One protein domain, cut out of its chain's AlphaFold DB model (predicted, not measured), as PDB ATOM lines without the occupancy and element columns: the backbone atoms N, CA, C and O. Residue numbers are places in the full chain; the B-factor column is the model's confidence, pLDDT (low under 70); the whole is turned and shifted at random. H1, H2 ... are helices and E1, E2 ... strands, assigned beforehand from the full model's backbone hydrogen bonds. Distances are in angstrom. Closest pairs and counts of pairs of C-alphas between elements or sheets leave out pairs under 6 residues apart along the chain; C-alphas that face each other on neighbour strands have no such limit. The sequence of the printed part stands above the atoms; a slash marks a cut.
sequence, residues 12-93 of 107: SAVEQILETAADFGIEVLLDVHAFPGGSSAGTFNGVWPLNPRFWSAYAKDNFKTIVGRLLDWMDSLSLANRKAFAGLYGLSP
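Overview. This is residues 12 to 93 of the 107 residues of the protein "Hypothetical protein" of Symbiodinium sp. KB8 (UniProt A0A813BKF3). This is an elongated, loosely built model in which one long helix, H2, runs back beside a small ribbon of two parallel strands, E1 and E2. H1 and the short H3 gather at one end of the length, H1 close by the ribbon and H3 between H1 and the last turns of H2, while a long winding loop, residues 32 to 58, fills the other end and leads from E1 to H2. The printed part has 82 residues with three named helices and two named strands, in the order H1, E1, H2, H3, E2, and its class is mostly helix. The sheet has the order E1, E2 and is parallel. The whole is loose, with a radius of gyration of the C-alphas of 14.9 A, and spans 41 by 24 by 17 A.

Arrangement. H1, residues 12 to 23, comes first, and a tight link of 4 residues leads from it to E1, residues 28 to 31. The closest C-alphas of these two are those of Leu 18 and Val 28, 6.7 A apart. E1 has one neighbour, E2, residues 88 to 92, and the two are parallel with 21 degrees between their directions. C-alphas 28 and 89 face each other at 5.0 A, and C-alphas 31 and 92 at 4.6 A. N 30 and O 90 are within hydrogen-bond range at 2.9 A, as are N 92 and O 30 at 2.8 A. After E1 a long link of 27 residues leads to H2, residues 59 to 80. H2 and E2 are near each other, with 10 pairs of C-alphas within 10 A, while H1 and H2 are apart. H3, residues 82 to 86, follows H2 after a tight link of 1 residue. H2 touches H3 with residues 74 to 78 alone, the closest C-alphas being those of Ser 78 and Phe 85 at 5.3 A. H3 also touches H1, with 15 pairs of C-alphas within 8 A, the closest being those of Glu 19 and Ala 84 at 4.3 A. E1 and H3 are apart. The closest C-alphas of H1 and E2 are those of Leu 18 and Leu 88, 6.2 A apart. E1, then H2 and H3, then E2 form a strand-helix-strand unit, two parallel neighbour strands with helices between them along the chain, and its crossover is right-handed. In H1 and H3 every O i to N i+4 pair is within hydrogen-bond range, and in H2 16 of 18 are.

Along the chain. H1 begins at Ser 12, with its C-alpha at (-18.390, -43.610, 17.126), and measures 16.6 A from first to last C-alpha, ending at Asp 23. E1, from Val 28 to Asp 31, measures 9.4 A. H2 is the longest helix, 31.0 A from C-alpha 59 at (-41.328, -29.052, 19.249) to C-alpha 80 at (-23.671, -53.934, 13.618). H3, from Arg 82 to Ala 86, measures 6.1 A. E2 measures 11.9 A from Leu 88 to Ser 92, whose C-alpha is at (-33.757, -40.832, 28.463).

Size, cuts and confidence. The two C-alphas farthest apart are those of Asp 23 and Ser 56, 42.9 A. The first and last printed C-alphas, those of Ser 12 and Pro 93, are 19.6 A apart. The printed part has no cut. The link from E1 to H2, residues 32 to 58, is long and holds no named element; its C-alphas lie 4 to 22 A from the mean of all C-alphas. The links from H1 to E1, from H2 to H3 and from H3 to E2 are tight. The mean pLDDT of the printed part is 91.4, and residue 57 is the one printed residue under 70.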
ATOM      1  N   SER A  12     -19.525 -42.712  16.879       93.06
ATOM      2  CA  SER A  12     -18.390 -43.610  17.126       93.06
ATOM      3  C   SER A  12     -17.774 -43.451  18.519       93.06
ATOM      4  O   SER A  12     -17.303 -44.427  19.094       93.06
ATOM      5  N   ALA A  13     -17.785 -42.240  19.085       94.69
ATOM      6  CA  ALA A  13     -17.305 -42.013  20.445       94.69
ATOM      7  C   ALA A  13     -18.282 -42.592  21.479       94.69
ATOM      8  O   ALA A  13     -17.850 -43.157  22.480       94.69
ATOM      9  N   VAL A  14     -19.592 -42.496  21.219       95.38
ATOM     10  CA  VAL A  14     -20.619 -43.136  22.054       95.38
ATOM     11  C   VAL A  14     -20.445 -44.653  22.026       95.38
ATOM     12  O   VAL A  14     -20.390 -45.270  23.081       95.38
ATOM     13  N   GLU A  15     -20.275 -45.253  20.847       97.19
ATOM     14  CA  GLU A  15     -20.068 -46.701  20.716       97.19
ATOM     15  C   GLU A  15     -18.826 -47.182  21.478       97.19
ATOM     16  O   GLU A  15     -18.915 -48.166  22.203       97.19
ATOM     17  N   GLN A  16     -17.707 -46.452  21.419       97.88
ATOM     18  CA  GLN A  16     -16.505 -46.783  22.202       97.88
ATOM     19  C   GLN A  16     -16.750 -46.753  23.717       97.88
ATOM     20  O   GLN A  16     -16.245 -47.611  24.448       97.88
ATOM     21  N   ILE A  17     -17.531 -45.785  24.205       97.62
ATOM     22  CA  ILE A  17     -17.921 -45.717  25.620       97.62
ATOM     23  C   ILE A  17     -18.768 -46.937  25.990       97.62
ATOM     24  O   ILE A  17     -18.515 -47.559  27.020       97.62
ATOM     25  N   LEU A  18     -19.733 -47.303  25.146       98.31
ATOM     26  CA  LEU A  18     -20.601 -48.457  25.372       98.31
ATOM     27  C   LEU A  18     -19.821 -49.778  25.356       98.31
ATOM     28  O   LEU A  18     -20.018 -50.617  26.230       98.31
ATOM     29  N   GLU A  19     -18.898 -49.958  24.410       98.50
ATOM     30  CA  GLU A  19     -18.017 -51.130  24.371       98.50
ATOM     31  C   GLU A  19     -17.167 -51.240  25.635       98.50
ATOM     32  O   GLU A  19     -17.024 -52.328  26.191       98.50
ATOM     33  N   THR A  20     -16.623 -50.110  26.092       98.56
ATOM     34  CA  THR A  20     -15.838 -50.056  27.325       98.56
ATOM     35  C   THR A  20     -16.714 -50.412  28.521       98.56
ATOM     36  O   THR A  20     -16.313 -51.220  29.348       98.56
ATOM     37  N   ALA A  21     -17.930 -49.870  28.610       98.31
ATOM     38  CA  ALA A  21     -18.865 -50.208  29.677       98.31
ATOM     39  C   ALA A  21     -19.179 -51.714  29.695       98.31
ATOM     40  O   ALA A  21     -19.100 -52.342  30.753       98.31
ATOM     41  N   ALA A  22     -19.405 -52.310  28.520       98.19
ATOM     42  CA  ALA A  22     -19.635 -53.743  28.376       98.19
ATOM     43  C   ALA A  22     -18.450 -54.592  28.872       98.19
ATOM     44  O   ALA A  22     -18.674 -55.603  29.538       98.19
ATOM     45  N   ASP A  23     -17.200 -54.172  28.625       98.50
ATOM     46  CA  ASP A  23     -16.003 -54.864  29.143       98.50
ATOM     47  C   ASP A  23     -15.973 -54.940  30.676       98.50
ATOM     48  O   ASP A  23     -15.399 -55.871  31.242       98.50
ATOM     49  N   PHE A  24     -16.614 -53.983  31.350       98.19
ATOM     50  CA  PHE A  24     -16.713 -53.925  32.807       98.19
ATOM     51  C   PHE A  24     -18.070 -54.397  33.352       98.19
ATOM     52  O   PHE A  24     -18.300 -54.302  34.557       98.19
ATOM     53  N   GLY A  25     -18.967 -54.913  32.501       97.62
ATOM     54  CA  GLY A  25     -20.315 -55.321  32.908       97.62
ATOM     55  C   GLY A  25     -21.190 -54.155  33.385       97.62
ATOM     56  O   GLY A  25     -22.058 -54.347  34.235       97.62
ATOM     57  N   ILE A  26     -20.928 -52.947  32.882       97.81
ATOM     58  CA  ILE A  26     -21.691 -51.727  33.152       97.81
ATOM     59  C   ILE A  26     -22.633 -51.474  31.977       97.81
ATOM     60  O   ILE A  26     -22.242 -51.609  30.817       97.81
ATOM     61  N   GLU A  27     -23.850 -51.036  32.280       96.81
ATOM     62  CA  GLU A  27     -24.804 -50.571  31.278       96.81
ATOM     63  C   GLU A  27     -24.962 -49.045  31.362       96.81
ATOM     64  O   GLU A  27     -24.942 -48.450  32.444       96.81
ATOM     65  N   VAL A  28     -25.113 -48.395  30.209       97.38
ATOM     66  CA  VAL A  28     -25.154 -46.937  30.073       97.38
ATOM     67  C   VAL A  28     -26.535 -46.489  29.607       97.38
ATOM     68  O   VAL A  28     -27.034 -46.934  28.572       97.38
ATOM     69  N   LEU A  29     -27.142 -45.563  30.350       96.56
ATOM     70  CA  LEU A  29     -28.321 -44.818  29.912       96.56
ATOM     71  C   LEU A  29     -27.868 -43.596  29.103       96.56
ATOM     72  O   LEU A  29     -27.135 -42.748  29.615       96.56
ATOM     73  N   LEU A  30     -28.327 -43.480  27.859       95.06
ATOM     74  CA  LEU A  30     -28.101 -42.286  27.048       95.06
ATOM     75  C   LEU A  30     -29.141 -41.221  27.394       95.06
ATOM     76  O   LEU A  30     -30.336 -41.494  27.341       95.06
ATOM     77  N   ASP A  31     -28.703 -40.007  27.716       92.50
ATOM     78  CA  ASP A  31     -29.584 -38.876  28.019       92.50
ATOM     79  C   ASP A  31     -29.499 -37.800  26.933       92.50
ATOM     80  O   ASP A  31     -28.428 -37.251  26.654       92.50
ATOM     81  N   VAL A  32     -30.635 -37.492  26.298       90.69
ATOM     82  CA  VAL A  32     -30.703 -36.419  25.300       90.69
ATOM     83  C   VAL A  32     -30.791 -35.082  26.024       90.69
ATOM     84  O   VAL A  32     -31.868 -34.588  26.370       90.69
ATOM     85  N   HIS A  33     -29.617 -34.502  26.247       88.94
ATOM     86  CA  HIS A  33     -29.458 -33.364  27.143       88.94
ATOM     87  C   HIS A  33     -29.805 -32.008  26.513       88.94
ATOM     88  O   HIS A  33     -30.246 -31.089  27.198       88.94
ATOM     89  N   ALA A  34     -29.621 -31.874  25.198       86.75
ATOM     90  CA  ALA A  34     -29.858 -30.630  24.478       86.75
ATOM     91  C   ALA A  34     -30.668 -30.873  23.204       86.75
ATOM     92  O   ALA A  34     -30.438 -31.828  22.463       86.75
ATOM     93  N   PHE A  35     -31.595 -29.955  22.935       87.56
ATOM     94  CA  PHE A  35     -32.442 -29.956  21.747       87.56
ATOM     95  C   PHE A  35     -32.210 -28.691  20.924       87.56
ATOM     96  O   PHE A  35     -31.885 -27.646  21.494       87.56
ATOM     97  N   PRO A  36     -32.449 -28.725  19.600       86.19
ATOM     98  CA  PRO A  36     -32.475 -27.517  18.788       86.19
ATOM     99  C   PRO A  36     -33.393 -26.458  19.404       86.19
ATOM    100  O   PRO A  36     -34.577 -26.694  19.646       86.19
ATOM    101  N   GLY A  37     -32.832 -25.284  19.687       85.38
ATOM    102  CA  GLY A  37     -33.551 -24.196  20.342       85.38
ATOM    103  C   GLY A  37     -33.675 -24.310  21.865       85.38
ATOM    104  O   GLY A  37     -34.314 -23.443  22.437       85.38
ATOM    105  N   GLY A  38     -33.090 -25.307  22.529       87.62
ATOM    106  CA  GLY A  38     -33.052 -25.441  23.991       87.62
ATOM    107  C   GLY A  38     -34.388 -25.825  24.638       87.62
ATOM    108  O   GLY A  38     -35.377 -25.091  24.555       87.62
ATOM    109  N   SER A  39     -34.423 -26.970  25.322       86.00
ATOM    110  CA  SER A  39     -35.617 -27.515  25.995       86.00
ATOM    111  C   SER A  39     -35.863 -26.947  27.399       86.00
ATOM    112  O   SER A  39     -36.996 -27.003  27.883       86.00
ATOM    113  N   SER A  40     -34.847 -26.366  28.034       84.75
ATOM    114  CA  SER A  40     -34.854 -26.019  29.468       84.75
ATOM    115  C   SER A  40     -34.126 -24.696  29.702       84.75
ATOM    116  O   SER A  40     -33.353 -24.279  28.842       84.75
ATOM    117  N   ALA A  41     -34.375 -23.993  30.809       79.88
ATOM    118  CA  ALA A  41     -33.630 -22.769  31.130       79.88
ATOM    119  C   ALA A  41     -32.217 -23.080  31.671       79.88
ATOM    120  O   ALA A  41     -31.960 -24.178  32.154       79.88
ATOM    121  N   GLY A  42     -31.308 -22.101  31.616       79.69
ATOM    122  CA  GLY A  42     -29.949 -22.225  32.158       79.69
ATOM    123  C   GLY A  42     -28.904 -22.747  31.165       79.69
ATOM    124  O   GLY A  42     -29.117 -22.761  29.956       79.69
ATOM    125  N   THR A  43     -27.741 -23.144  31.686       81.06
ATOM    126  CA  THR A  43     -26.515 -23.437  30.915       81.06
ATOM    127  C   THR A  43     -26.537 -24.768  30.164       81.06
ATOM    128  O   THR A  43     -25.728 -24.974  29.263       81.06
ATOM    129  N   PHE A  44     -27.440 -25.680  30.522       76.56
ATOM    130  CA  PHE A  44     -27.397 -27.087  30.104       76.56
ATOM    131  C   PHE A  44     -28.248 -27.405  28.861       76.56
ATOM    132  O   PHE A  44     -28.427 -28.560  28.503       76.56
ATOM    133  N   ASN A  45     -28.772 -26.386  28.176       77.81
ATOM    134  CA  ASN A  45     -29.746 -26.539  27.087       77.81
ATOM    135  C   ASN A  45     -29.155 -26.420  25.667       77.81
ATOM    136  O   ASN A  45     -29.897 -26.496  24.686       77.81
ATOM    137  N   GLY A  46     -27.845 -26.172  25.553       80.75
ATOM    138  CA  GLY A  46     -27.129 -26.015  24.283       80.75
ATOM    139  C   GLY A  46     -27.311 -24.671  23.562       80.75
ATOM    140  O   GLY A  46     -26.748 -24.498  22.485       80.75
ATOM    141  N   VAL A  47     -28.073 -23.719  24.118       85.31
ATOM    142  CA  VAL A  47     -28.320 -22.398  23.502       85.31
ATOM    143  C   VAL A  47     -27.988 -21.202  24.395       85.31
ATOM    144  O   VAL A  47     -27.993 -20.079  23.897       85.31
ATOM    145  N   TRP A  48     -27.673 -21.397  25.679       83.31
ATOM    146  CA  TRP A  48     -27.217 -20.320  26.573       83.31
ATOM    147  C   TRP A  48     -26.029 -19.538  25.932       83.31
ATOM    148  O   TRP A  48     -25.085 -20.179  25.471       83.31
ATOM    149  N   PRO A  49     -26.045 -18.183  25.846       88.50
ATOM    150  CA  PRO A  49     -26.888 -17.264  26.596       88.50
ATOM    151  C   PRO A  49     -28.310 -16.953  26.094       88.50
ATOM    152  O   PRO A  49     -28.980 -16.059  26.605       88.50
ATOM    153  N   LEU A  50     -28.788 -17.652  25.070       84.38
ATOM    154  CA  LEU A  50     -30.078 -17.365  24.451       84.38
ATOM    155  C   LEU A  50     -31.243 -17.997  25.218       84.38
ATOM    156  O   LEU A  50     -31.124 -19.072  25.809       84.38
ATOM    157  N   ASN A  51     -32.404 -17.343  25.138       83.81
ATOM    158  CA  ASN A  51     -33.641 -17.879  25.693       83.81
ATOM    159  C   ASN A  51     -34.074 -19.144  24.933       83.81
ATOM    160  O   ASN A  51     -34.129 -19.122  23.698       83.81
ATOM    161  N   PRO A  52     -34.451 -20.224  25.639       86.25
ATOM    162  CA  PRO A  52     -34.879 -21.454  24.994       86.25
ATOM    163  C   PRO A  52     -36.185 -21.223  24.230       86.25
ATOM    164  O   PRO A  52     -37.140 -20.664  24.767       86.25
ATOM    165  N   ARG A  53     -36.273 -21.697  22.989       86.88
ATOM    166  CA  ARG A  53     -37.436 -21.599  22.093       86.88
ATOM    167  C   ARG A  53     -37.953 -22.948  21.597       86.88
ATOM    168  O   ARG A  53     -38.918 -22.934  20.835       86.88
ATOM    169  N   PHE A  54     -37.402 -24.079  22.057       86.88
ATOM    170  CA  PHE A  54     -37.819 -25.429  21.636       86.88
ATOM    171  C   PHE A  54     -39.345 -25.612  21.626       86.88
ATOM    172  O   PHE A  54     -39.904 -26.147  20.678       86.88
ATOM    173  N   TRP A  55     -40.034 -25.074  22.635       85.50
ATOM    174  CA  TRP A  55     -41.479 -25.234  22.815       85.50
ATOM    175  C   TRP A  55     -42.364 -24.301  21.967       85.50
ATOM    176  O   TRP A  55     -43.581 -24.427  22.017       85.50
ATOM    177  N   SER A  56     -41.795 -23.339  21.230       79.62
ATOM    178  CA  SER A  56     -42.578 -22.289  20.547       79.62
ATOM    179  C   SER A  56     -43.102 -22.669  19.155       79.62
ATOM    180  O   SER A  56     -44.150 -22.165  18.760       79.62
ATOM    181  N   ALA A  57     -42.416 -23.554  18.421       66.00
ATOM    182  CA  ALA A  57     -42.861 -24.094  17.130       66.00
ATOM    183  C   ALA A  57     -42.088 -25.384  16.793       66.00
ATOM    184  O   ALA A  57     -40.906 -25.491  17.106       66.00
ATOM    185  N   TYR A  58     -42.746 -26.363  16.159       80.25
ATOM    186  CA  TYR A  58     -42.166 -27.652  15.725       80.25
ATOM    187  C   TYR A  58     -41.600 -28.566  16.827       80.25
ATOM    188  O   TYR A  58     -41.009 -29.595  16.508       80.25
ATOM    189  N   ALA A  59     -41.819 -28.259  18.113       84.94
ATOM    190  CA  ALA A  59     -41.328 -29.052  19.249       84.94
ATOM    191  C   ALA A  59     -41.609 -30.555  19.084       84.94
ATOM    192  O   ALA A  59     -40.718 -31.391  19.215       84.94
ATOM    193  N   LYS A  60     -42.856 -30.886  18.725       86.94
ATOM    194  CA  LYS A  60     -43.317 -32.264  18.527       86.94
ATOM    195  C   LYS A  60     -42.599 -32.960  17.370       86.94
ATOM    196  O   LYS A  60     -42.216 -34.117  17.516       86.94
ATOM    197  N   ASP A  61     -42.423 -32.278  16.243       89.94
ATOM    198  CA  ASP A  61     -41.823 -32.868  15.042       89.94
ATOM    199  C   ASP A  61     -40.308 -33.016  15.193       89.94
ATOM    200  O   ASP A  61     -39.753 -34.061  14.851       89.94
ATOM    201  N   ASN A  62     -39.653 -32.026  15.803       87.12
ATOM    202  CA  ASN A  62     -38.240 -32.093  16.164       87.12
ATOM    203  C   ASN A  62     -37.982 -33.237  17.147       87.12
ATOM    204  O   ASN A  62     -37.095 -34.053  16.912       87.12
ATOM    205  N   PHE A  63     -38.792 -33.343  18.208       90.69
ATOM    206  CA  PHE A  63     -38.685 -34.426  19.183       90.69
ATOM    207  C   PHE A  63     -38.823 -35.797  18.521       90.69
ATOM    208  O   PHE A  63     -37.945 -36.642  18.663       90.69
ATOM    209  N   LYS A  64     -39.894 -36.000  17.742       92.69
ATOM    210  CA  LYS A  64     -40.129 -37.259  17.022       92.69
ATOM    211  C   LYS A  64     -38.981 -37.611  16.088       92.69
ATOM    212  O   LYS A  64     -38.581 -38.766  16.043       92.69
ATOM    213  N   THR A  65     -38.462 -36.630  15.355       92.81
ATOM    214  CA  THR A  65     -37.368 -36.852  14.408       92.81
ATOM    215  C   THR A  65     -36.093 -37.260  15.138       92.81
ATOM    216  O   THR A  65     -35.478 -38.253  14.770       92.81
ATOM    217  N   ILE A  66     -35.707 -36.535  16.190       91.12
ATOM    218  CA  ILE A  66     -34.470 -36.800  16.938       91.12
ATOM    219  C   ILE A  66     -34.551 -38.147  17.656       91.12
ATOM    220  O   ILE A  66     -33.674 -38.989  17.479       91.12
ATOM    221  N   VAL A  67     -35.621 -38.374  18.421       93.62
ATOM    222  CA  VAL A  67     -35.804 -39.623  19.168       93.62
ATOM    223  C   VAL A  67     -35.963 -40.803  18.213       93.62
ATOM    224  O   VAL A  67     -35.341 -41.833  18.433       93.62
ATOM    225  N   GLY A  68     -36.710 -40.648  17.116       95.31
ATOM    226  CA  GLY A  68     -36.847 -41.691  16.097       95.31
ATOM    227  C   GLY A  68     -35.502 -42.094  15.495       95.31
ATOM    228  O   GLY A  68     -35.173 -43.272  15.474       95.31
ATOM    229  N   ARG A  69     -34.668 -41.121  15.104       93.94
ATOM    230  CA  ARG A  69     -33.325 -41.399  14.567       93.94
ATOM    231  C   ARG A  69     -32.399 -42.067  15.584       93.94
ATOM    232  O   ARG A  69     -31.584 -42.894  15.188       93.94
ATOM    233  N   LEU A  70     -32.507 -41.713  16.866       93.56
ATOM    234  CA  LEU A  70     -31.749 -42.373  17.932       93.56
ATOM    235  C   LEU A  70     -32.199 -43.821  18.120       93.56
ATOM    236  O   LEU A  70     -31.348 -44.699  18.200       93.56
ATOM    237  N   LEU A  71     -33.508 -44.076  18.133       94.94
ATOM    238  CA  LEU A  71     -34.051 -45.432  18.235       94.94
ATOM    239  C   LEU A  71     -33.656 -46.295  17.028       94.94
ATOM    240  O   LEU A  71     -33.217 -47.422  17.226       94.94
ATOM    241  N   ASP A  72     -33.728 -45.751  15.808       96.19
ATOM    242  CA  ASP A  72     -33.277 -46.442  14.591       96.19
ATOM    243  C   ASP A  72     -31.787 -46.820  14.682       96.19
ATOM    244  O   ASP A  72     -31.388 -47.930  14.325       96.19
ATOM    245  N   TRP A  73     -30.947 -45.904  15.180       95.50
ATOM    246  CA  TRP A  73     -29.527 -46.187  15.390       95.50
ATOM    247  C   TRP A  73     -29.317 -47.264  16.463       95.50
ATOM    248  O   TRP A  73     -28.574 -48.212  16.210       95.50
ATOM    249  N   MET A  74     -29.996 -47.171  17.611       94.81
ATOM    250  CA  MET A  74     -29.913 -48.169  18.688       94.81
ATOM    251  C   MET A  74     -30.334 -49.566  18.211       94.81
ATOM    252  O   MET A  74     -29.677 -50.549  18.548       94.81
ATOM    253  N   ASP A  75     -31.382 -49.660  17.389       95.00
ATOM    254  CA  ASP A  75     -31.816 -50.923  16.783       95.00
ATOM    255  C   ASP A  75     -30.735 -51.483  15.844       95.00
ATOM    256  O   ASP A  75     -30.325 -52.640  15.965       95.00
ATOM    257  N   SER A  76     -30.169 -50.633  14.978       96.12
ATOM    258  CA  SER A  76     -29.080 -51.031  14.076       96.12
ATOM    259  C   SER A  76     -27.809 -51.473  14.816       96.12
ATOM    260  O   SER A  76     -27.099 -52.372  14.351       96.12
ATOM    261  N   LEU A  77     -27.547 -50.896  15.996       95.94
ATOM    262  CA  LEU A  77     -26.392 -51.215  16.833       95.94
ATOM    263  C   LEU A  77     -26.422 -52.677  17.294       95.94
ATOM    264  O   LEU A  77     -25.379 -53.329  17.320       95.94
ATOM    265  N   SER A  78     -27.613 -53.227  17.558       94.75
ATOM    266  CA  SER A  78     -27.793 -54.633  17.957       94.75
ATOM    267  C   SER A  78     -27.268 -55.635  16.916       94.75
ATOM    268  O   SER A  78     -26.866 -56.753  17.253       94.75
ATOM    269  N   LEU A  79     -27.228 -55.229  15.643       95.31
ATOM    270  CA  LEU A  79     -26.741 -56.041  14.533       95.31
ATOM    271  C   LEU A  79     -25.294 -55.704  14.172       95.31
ATOM    272  O   LEU A  79     -24.493 -56.616  13.966       95.31
ATOM    273  N   ALA A  80     -24.965 -54.413  14.097       96.50
ATOM    274  CA  ALA A  80     -23.671 -53.934  13.618       96.50
ATOM    275  C   ALA A  80     -22.559 -54.027  14.673       96.50
ATOM    276  O   ALA A  80     -21.417 -54.330  14.333       96.50
ATOM    277  N   ASN A  81     -22.884 -53.789  15.947       97.44
ATOM    278  CA  ASN A  81     -21.923 -53.769  17.045       97.44
ATOM    279  C   ASN A  81     -22.551 -54.303  18.341       97.44
ATOM    280  O   ASN A  81     -22.926 -53.570  19.256       97.44
ATOM    281  N   ARG A  82     -22.636 -55.635  18.428       96.94
ATOM    282  CA  ARG A  82     -23.233 -56.342  19.573       96.94
ATOM    283  C   ARG A  82     -22.567 -56.027  20.909       96.94
ATOM    284  O   ARG A  82     -23.231 -56.101  21.935       96.94
ATOM    285  N   LYS A  83     -21.269 -55.703  20.901       97.81
ATOM    286  CA  LYS A  83     -20.535 -55.359  22.120       97.81
ATOM    287  C   LYS A  83     -20.984 -54.001  22.652       97.81
ATOM    288  O   LYS A  83     -21.347 -53.915  23.817       97.81
ATOM    289  N   ALA A  84     -21.034 -52.982  21.793       97.88
ATOM    290  CA  ALA A  84     -21.604 -51.688  22.160       97.88
ATOM    291  C   ALA A  84     -23.067 -51.831  22.610       97.88
ATOM    292  O   ALA A  84     -23.461 -51.273  23.628       97.88
ATOM    293  N   PHE A  85     -23.869 -52.635  21.905       97.69
ATOM    294  CA  PHE A  85     -25.260 -52.873  22.294       97.69
ATOM    295  C   PHE A  85     -25.395 -53.520  23.685       97.69
ATOM    296  O   PHE A  85     -26.288 -53.152  24.434       97.69
ATOM    297  N   ALA A  86     -24.495 -54.430  24.071       97.44
ATOM    298  CA  ALA A  86     -24.500 -55.029  25.409       97.44
ATOM    299  C   ALA A  86     -24.190 -54.025  26.536       97.44
ATOM    300  O   ALA A  86     -24.586 -54.252  27.673       97.44
ATOM    301  N   GLY A  87     -23.495 -52.925  26.232       97.81
ATOM    302  CA  GLY A  87     -23.257 -51.827  27.173       97.81
ATOM    303  C   GLY A  87     -24.375 -50.782  27.198       97.81
ATOM    304  O   GLY A  87     -24.281 -49.813  27.950       97.81
ATOM    305  N   LEU A  88     -25.418 -50.924  26.376       97.56
ATOM    306  CA  LEU A  88     -26.516 -49.968  26.263       97.56
ATOM    307  C   LEU A  88     -27.700 -50.390  27.142       97.56
ATOM    308  O   LEU A  88     -28.382 -51.363  26.842       97.56
ATOM    309  N   TYR A  89     -27.995 -49.600  28.177       96.94
ATOM    310  CA  TYR A  89     -29.163 -49.812  29.041       96.94
ATOM    311  C   TYR A  89     -30.454 -49.299  28.392       96.94
ATOM    312  O   TYR A  89     -31.497 -49.952  28.412       96.94
ATOM    313  N   GLY A  90     -30.405 -48.084  27.838       94.38
ATOM    314  CA  GLY A  90     -31.593 -47.421  27.311       94.38
ATOM    315  C   GLY A  90     -31.405 -45.937  27.021       94.38
ATOM    316  O   GLY A  90     -30.285 -45.432  26.951       94.38
ATOM    317  N   LEU A  91     -32.534 -45.245  26.852       94.50
ATOM    318  CA  LEU A  91     -32.613 -43.845  26.441       94.50
ATOM    319  C   LEU A  91     -33.515 -43.048  27.395       94.50
ATOM    320  O   LEU A  91     -34.693 -43.365  27.547       94.50
ATOM    321  N   SER A  92     -32.983 -41.972  27.970       94.19
ATOM    322  CA  SER A  92     -33.757 -40.832  28.463       94.19
ATOM    323  C   SER A  92     -33.990 -39.886  27.279       94.19
ATOM    324  O   SER A  92     -33.044 -39.260  26.788       94.19
ATOM    325  N   PRO A  93     -35.225 -39.791  26.755       90.75
ATOM    326  CA  PRO A  93     -35.474 -39.070  25.516       90.75
ATOM    327  C   PRO A  93     -35.430 -37.551  25.692       90.75
ATOM    328  O   PRO A  93     -35.474 -36.853  24.687       90.75
TER     329      PRO A  93